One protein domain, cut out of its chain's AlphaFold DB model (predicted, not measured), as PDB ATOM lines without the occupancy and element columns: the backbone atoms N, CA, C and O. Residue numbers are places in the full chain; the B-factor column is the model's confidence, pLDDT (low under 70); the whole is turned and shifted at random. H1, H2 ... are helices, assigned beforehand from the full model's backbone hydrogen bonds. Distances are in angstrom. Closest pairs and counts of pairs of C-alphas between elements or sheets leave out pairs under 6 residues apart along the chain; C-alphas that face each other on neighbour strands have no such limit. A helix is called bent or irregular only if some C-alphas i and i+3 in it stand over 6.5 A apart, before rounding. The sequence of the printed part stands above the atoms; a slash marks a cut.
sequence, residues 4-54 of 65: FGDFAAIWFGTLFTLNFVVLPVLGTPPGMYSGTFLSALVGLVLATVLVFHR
ATOM      1  N   PHE A   4      41.071  23.651  33.868       74.81
ATOM      2  CA  PHE A   4      41.424  25.055  34.040       74.81
ATOM      3  C   PHE A   4      41.623  25.784  32.704       74.81
ATOM      4  O   PHE A   4      41.225  26.937  32.570       74.81
ATOM      5  N   GLY A   5      42.210  25.113  31.709       73.19
ATOM      6  CA  GLY A   5      42.399  25.671  30.370       73.19
ATOM      7  C   GLY A   5      41.067  25.957  29.680       73.19
ATOM      8  O   GLY A   5      40.891  27.041  29.133       73.19
ATOM      9  N   ASP A   6      40.108  25.036  29.798       74.06
ATOM     10  CA  ASP A   6      38.760  25.219  29.247       74.06
ATOM     11  C   ASP A   6      38.032  26.384  29.932       74.06
ATOM     12  O   ASP A   6      37.446  27.237  29.265       74.06
ATOM     13  N   PHE A   7      38.131  26.483  31.264       77.12
ATOM     14  CA  PHE A   7      37.572  27.611  32.012       77.12
ATOM     15  C   PHE A   7      38.191  28.950  31.587       77.12
ATOM     16  O   PHE A   7      37.462  29.904  31.317       77.12
ATOM     17  N   ALA A   8      39.520  29.022  31.481       76.19
ATOM     18  CA  ALA A   8      40.219  30.238  31.077       76.19
ATOM     19  C   ALA A   8      39.851  30.663  29.646       76.19
ATOM     20  O   ALA A   8      39.635  31.851  29.398       76.19
ATOM     21  N   ALA A   9      39.721  29.705  28.723       76.62
ATOM     22  CA  ALA A   9      39.316  29.968  27.345       76.62
ATOM     23  C   ALA A   9      37.883  30.521  27.261       76.62
ATOM     24  O   ALA A   9      37.652  31.525  26.584       76.62
ATOM     25  N   ILE A  10      36.934  29.920  27.989       78.62
ATOM     26  CA  ILE A  10      35.536  30.379  28.025       78.62
ATOM     27  C   ILE A  10      35.435  31.755  28.689       78.62
ATOM     28  O   ILE A  10      34.771  32.648  28.161       78.62
ATOM     29  N   TRP A  11      36.118  31.957  29.818       80.25
ATOM     30  CA  TRP A  11      36.131  33.232  30.537       80.25
ATOM     31  C   TRP A  11      36.702  34.362  29.670       80.25
ATOM     32  O   TRP A  11      36.069  35.411  29.522       80.25
ATOM     33  N   PHE A  12      37.849  34.125  29.026       79.38
ATOM     34  CA  PHE A  12      38.486  35.109  28.154       79.38
ATOM     35  C   PHE A  12      37.634  35.408  26.916       79.38
ATOM     36  O   PHE A  12      37.404  36.575  26.596       79.38
ATOM     37  N   GLY A  13      37.107  34.374  26.253       80.12
ATOM     38  CA  GLY A  13      36.234  34.530  25.087       80.12
ATOM     39  C   GLY A  13      34.950  35.299  25.408       80.12
ATOM     40  O   GLY A  13      34.523  36.151  24.626       80.12
ATOM     41  N   THR A  14      34.373  35.069  26.590       78.94
ATOM     42  CA  THR A  14      33.186  35.797  27.059       78.94
ATOM     43  C   THR A  14      33.507  37.272  27.281       78.94
ATOM     44  O   THR A  14      32.808  38.129  26.746       78.94
ATOM     45  N   LEU A  15      34.593  37.591  27.996       76.12
ATOM     46  CA  LEU A  15      35.010  38.978  28.240       76.12
ATOM     47  C   LEU A  15      35.364  39.732  26.959       76.12
ATOM     48  O   LEU A  15      35.023  40.911  26.832       76.12
ATOM     49  N   PHE A  16      36.018  39.052  26.016       77.06
ATOM     50  CA  PHE A  16      36.325  39.597  24.701       77.06
ATOM     51  C   PHE A  16      35.039  39.930  23.937       77.06
ATOM     52  O   PHE A  16      34.859  41.058  23.483       77.06
ATOM     53  N   THR A  17      34.103  38.984  23.862       77.06
ATOM     54  CA  THR A  17      32.826  39.180  23.160       77.06
ATOM     55  C   THR A  17      32.011  40.306  23.796       77.06
ATOM     56  O   THR A  17      31.463  41.156  23.096       77.06
ATOM     57  N   LEU A  18      31.972  40.376  25.126       73.00
ATOM     58  CA  LEU A  18      31.218  41.403  25.842       73.00
ATOM     59  C   LEU A  18      31.798  42.806  25.596       73.00
ATOM     60  O   LEU A  18      31.043  43.728  25.296       73.00
ATOM     61  N   ASN A  19      33.127  42.958  25.640       69.56
ATOM     62  CA  ASN A  19      33.792  44.255  25.456       69.56
ATOM     63  C   ASN A  19      33.890  44.718  24.001       69.56
ATOM     64  O   ASN A  19      33.776  45.913  23.748       69.56
ATOM     65  N   PHE A  20      34.123  43.809  23.054       69.81
ATOM     66  CA  PHE A  20      34.416  44.178  21.664       69.81
ATOM     67  C   PHE A  20      33.258  43.936  20.700       69.81
ATOM     68  O   PHE A  20      33.287  44.464  19.590       69.81
ATOM     69  N   VAL A  21      32.240  43.170  21.098       74.31
ATOM     70  CA  VAL A  21      31.076  42.881  20.248       74.31
ATOM     71  C   VAL A  21      29.808  43.464  20.862       74.31
ATOM     72  O   VAL A  21      29.165  44.304  20.243       74.31
ATOM     73  N   VAL A  22      29.459  43.082  22.093       72.88
ATOM     74  CA  VAL A  22      28.161  43.446  22.692       72.88
ATOM     75  C   VAL A  22      28.096  44.924  23.084       72.88
ATOM     76  O   VAL A  22      27.181  45.628  22.666       72.88
ATOM     77  N   LEU A  23      29.061  45.426  23.858       70.62
ATOM     78  CA  LEU A  23      29.047  46.818  24.328       70.62
ATOM     79  C   LEU A  23      29.173  47.865  23.200       70.62
ATOM     80  O   LEU A  23      28.479  48.883  23.269       70.62
ATOM     81  N   PRO A  24      29.968  47.647  22.134       68.06
ATOM     82  CA  PRO A  24      29.981  48.541  20.978       68.06
ATOM     83  C   PRO A  24      28.654  48.543  20.214       68.06
ATOM     84  O   PRO A  24      28.202  49.605  19.795       68.06
ATOM     85  N   VAL A  25      27.989  47.385  20.089       74.56
ATOM     86  CA  VAL A  25      26.643  47.285  19.490       74.56
ATOM     87  C   VAL A  25      25.603  48.047  20.318       74.56
ATOM     88  O   VAL A  25      24.697  48.655  19.755       74.56
ATOM     89  N   LEU A  26      25.757  48.079  21.644       75.56
ATOM     90  CA  LEU A  26      24.899  48.845  22.556       75.56
ATOM     91  C   LEU A  26      25.229  50.352  22.609       75.56
ATOM     92  O   LEU A  26      24.592  51.087  23.360       75.56
ATOM     93  N   GLY A  27      26.188  50.831  21.810       66.44
ATOM     94  CA  GLY A  27      26.479  52.259  21.651       66.44
ATOM     95  C   GLY A  27      27.411  52.858  22.707       66.44
ATOM     96  O   GLY A  27      27.559  54.079  22.762       66.44
ATOM     97  N   THR A  28      28.065  52.040  23.539       65.69
ATOM     98  CA  THR A  28      29.048  52.558  24.505       65.69
ATOM     99  C   THR A  28      30.327  53.039  23.778       65.69
ATOM    100  O   THR A  28      30.787  52.379  22.836       65.69
ATOM    101  N   PRO A  29      30.931  54.182  24.170       62.69
ATOM    102  CA  PRO A  29      32.038  54.783  23.423       62.69
ATOM    103  C   PRO A  29      33.311  53.913  23.388       62.69
ATOM    104  O   PRO A  29      33.763  53.475  24.448       62.69
ATOM    105  N   PRO A  30      33.972  53.751  22.217       58.41
ATOM    106  CA  PRO A  30      35.173  52.922  22.036       58.41
ATOM    107  C   PRO A  30      36.352  53.253  22.969       58.41
ATOM    108  O   PRO A  30      37.165  52.387  23.288       58.41
ATOM    109  N   GLY A  31      36.439  54.499  23.444       57.06
ATOM    110  CA  GLY A  31      37.519  54.967  24.319       57.06
ATOM    111  C   GLY A  31      37.441  54.479  25.771       57.06
ATOM    112  O   GLY A  31      38.446  54.539  26.471       57.06
ATOM    113  N   MET A  32      36.292  53.968  26.227       60.94
ATOM    114  CA  MET A  32      36.121  53.469  27.602       60.94
ATOM    115  C   MET A  32      36.640  52.029  27.790       60.94
ATOM    116  O   MET A  32      36.754  51.556  28.919       60.94
ATOM    117  N   TYR A  33      36.973  51.326  26.700       60.03
ATOM    118  CA  TYR A  33      37.248  49.883  26.721       60.03
ATOM    119  C   TYR A  33      38.720  49.509  26.875       60.03
ATOM    120  O   TYR A  33      39.019  48.396  27.298       60.03
ATOM    121  N   SER A  34      39.651  50.412  26.557       63.88
ATOM    122  CA  SER A  34      41.088  50.125  26.664       63.88
ATOM    123  C   SER A  34      41.506  49.885  28.115       63.88
ATOM    124  O   SER A  34      42.258  48.951  28.381       63.88
ATOM    125  N   GLY A  35      40.953  50.659  29.057       64.38
ATOM    126  CA  GLY A  35      41.160  50.473  30.495       64.38
ATOM    127  C   GLY A  35      40.589  49.147  30.997       64.38
ATOM    128  O   GLY A  35      41.298  48.383  31.646       64.38
ATOM    129  N   THR A  36      39.348  48.823  30.627       67.44
ATOM    130  CA  THR A  36      38.688  47.561  31.006       67.44
ATOM    131  C   THR A  36      39.419  46.345  30.449       67.44
ATOM    132  O   THR A  36      39.620  45.362  31.163       67.44
ATOM    133  N   PHE A  37      39.874  46.422  29.198       69.81
ATOM    134  CA  PHE A  37      40.668  45.374  28.571       69.81
ATOM    135  C   PHE A  37      42.005  45.172  29.291       69.81
ATOM    136  O   PHE A  37      42.352  44.038  29.624       69.81
ATOM    137  N   LEU A  38      42.727  46.258  29.593       73.00
ATOM    138  CA  LEU A  38      43.994  46.181  30.323       73.00
ATOM    139  C   LEU A  38      43.798  45.615  31.733       73.00
ATOM    140  O   LEU A  38      44.547  44.734  32.144       73.00
ATOM    141  N   SER A  39      42.770  46.063  32.458       71.06
ATOM    142  CA  SER A  39      42.446  45.546  33.791       71.06
ATOM    143  C   SER A  39      42.066  44.066  33.764       71.06
ATOM    144  O   SER A  39      42.516  43.314  34.628       71.06
ATOM    145  N   ALA A  40      41.299  43.619  32.766       74.62
ATOM    146  CA  ALA A  40      40.960  42.207  32.596       74.62
ATOM    147  C   ALA A  40      42.200  41.354  32.286       74.62
ATOM    148  O   ALA A  40      42.367  40.276  32.859       74.62
ATOM    149  N   LEU A  41      43.098  41.852  31.430       78.56
ATOM    150  CA  LEU A  41      44.341  41.168  31.078       78.56
ATOM    151  C   LEU A  41      45.281  41.056  32.288       78.56
ATOM    152  O   LEU A  41      45.798  39.978  32.574       78.56
ATOM    153  N   VAL A  42      45.446  42.143  33.045       82.31
ATOM    154  CA  VAL A  42      46.222  42.151  34.294       82.31
ATOM    155  C   VAL A  42      45.607  41.194  35.317       82.31
ATOM    156  O   VAL A  42      46.338  40.424  35.938       82.31
ATOM    157  N   GLY A  43      44.277  41.179  35.455       78.19
ATOM    158  CA  GLY A  43      43.561  40.246  36.327       78.19
ATOM    159  C   GLY A  43      43.781  38.779  35.947       78.19
ATOM    160  O   GLY A  43      44.039  37.955  36.825       78.19
ATOM    161  N   LEU A  44      43.766  38.456  34.649       77.62
ATOM    162  CA  LEU A  44      44.061  37.112  34.144       77.62
ATOM    163  C   LEU A  44      45.496  36.688  34.471       77.62
ATOM    164  O   LEU A  44      45.718  35.569  34.938       77.62
ATOM    165  N   VAL A  45      46.469  37.573  34.237       80.31
ATOM    166  CA  VAL A  45      47.878  37.301  34.548       80.31
ATOM    167  C   VAL A  45      48.047  37.068  36.046       80.31
ATOM    168  O   VAL A  45      48.664  36.079  36.439       80.31
ATOM    169  N   LEU A  46      47.440  37.909  36.890       78.31
ATOM    170  CA  LEU A  46      47.486  37.740  38.342       78.31
ATOM    171  C   LEU A  46      46.871  36.404  38.781       78.31
ATOM    172  O   LEU A  46      47.482  35.681  39.563       78.31
ATOM    173  N   ALA A  47      45.691  36.056  38.257       71.19
ATOM    174  CA  ALA A  47      45.015  34.797  38.564       71.19
ATOM    175  C   ALA A  47      45.860  33.587  38.138       71.19
ATOM    176  O   ALA A  47      46.022  32.640  38.905       71.19
ATOM    177  N   THR A  48      46.465  33.653  36.953       73.12
ATOM    178  CA  THR A  48      47.372  32.622  36.435       73.12
ATOM    179  C   THR A  48      48.587  32.462  37.351       73.12
ATOM    180  O   THR A  48      48.907  31.351  37.764       73.12
ATOM    181  N   VAL A  49      49.236  33.559  37.748       74.88
ATOM    182  CA  VAL A  49      50.387  33.524  38.665       74.88
ATOM    183  C   VAL A  49      49.994  32.964  40.036       74.88
ATOM    184  O   VAL A  49      50.708  32.130  40.592       74.88
ATOM    185  N   LEU A  50      48.852  33.367  40.592       71.69
ATOM    186  CA  LEU A  50      48.399  32.872  41.895       71.69
ATOM    187  C   LEU A  50      48.116  31.364  41.878       71.69
ATOM    188  O   LEU A  50      48.531  30.656  42.798       71.69
ATOM    189  N   VAL A  51      47.479  30.871  40.817       64.44
ATOM    190  CA  VAL A  51      47.142  29.451  40.663       64.44
ATOM    191  C   VAL A  51      48.389  28.610  40.367       64.44
ATOM    192  O   VAL A  51      48.614  27.603  41.036       64.44
ATOM    193  N   PHE A  52      49.229  29.018  39.410       66.00
ATOM    194  CA  PHE A  52      50.346  28.193  38.929       66.00
ATOM    195  C   PHE A  52      51.674  28.408  39.664       66.00
ATOM    196  O   PHE A  52      52.502  27.501  39.658       66.00
ATOM    197  N   HIS A  53      51.928  29.577  40.258       63.41
ATOM    198  CA  HIS A  53      53.189  29.846  40.972       63.41
ATOM    199  C   HIS A  53      53.043  29.856  42.489       63.41
ATOM    200  O   HIS A  53      54.003  29.528  43.180       63.41
ATOM    201  N   ARG A  54      51.874  30.220  43.029       60.12
ATOM    202  CA  ARG A  54      51.658  30.223  44.487       60.12
ATOM    203  C   ARG A  54      50.855  29.042  45.014       60.12
ATOM    204  O   ARG A  54      50.690  28.948  46.224       60.12
TER     205      ARG A  54
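AT A GLANCE: This is residues 4 to 54 of the 65 residues of an uncharacterized protein of Halosimplex litoreum (UniProt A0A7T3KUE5). Two long helices, H1 and then H2, stand side by side as a loose, flat helical hairpin, joined at one end by a tight link of four residues. They come near each other close to this link, where residues 19 to 24 of H1 meet residues 30 to 37 of H2, and run opposite ways with their lines only 7 degrees from each other, the far ends open. The printed part has 51 residues with two named helices and no named strand, and its class is all helix. The whole is loose, with a radius of gyration of the C-alphas of 12.7 A, and the C-alphas span 40 by 21 by 7 A.

HOW THE PARTS SIT: H1, residues 4 to 25, has a kink of 28 degrees near residue 18. H1 and H2, residues 30 to 53, form a helical hairpin. They only just touch, with 3 pairs of C-alphas within 8 A; the closest are those of Asn 19 and Tyr 33, 6.7 A apart. H1 touches H2 with residues 19 to 24 alone, and H2 touches H1 with residues 30 to 37 alone. Their lines stand at a shallow tilt of 7 degrees, opposite ways, and their centres are 12.2 A apart. The O i to N i+4 pairs within hydrogen-bond range are 15 of 18 in H1 and 17 of 20 in H2.

IN THESE COORDINATES: H1 begins at C-alpha 4, (41.424, 25.055, 34.040), and measures 30.4 A from first to last C-alpha. It is only just irregular: C-alphas 20 and 23 are 6.55 A apart. H2 begins at C-alpha 30, (35.173, 52.922, 22.036), ends at C-alpha 53, (53.189, 29.846, 40.972), and measures 34.9 A. It too is only just irregular, with C-alphas 32 and 35 6.54 A apart.

THE WHOLE: The two C-alphas farthest apart are those of Gly 27 and Arg 54, 40.5 A. The printed part has no cut, and the link from H1 to H2 is tight. The mean pLDDT of the printed part is 71.8; residues 19 to 20, 24, 27 to 37 and 51 to 54 are under 70.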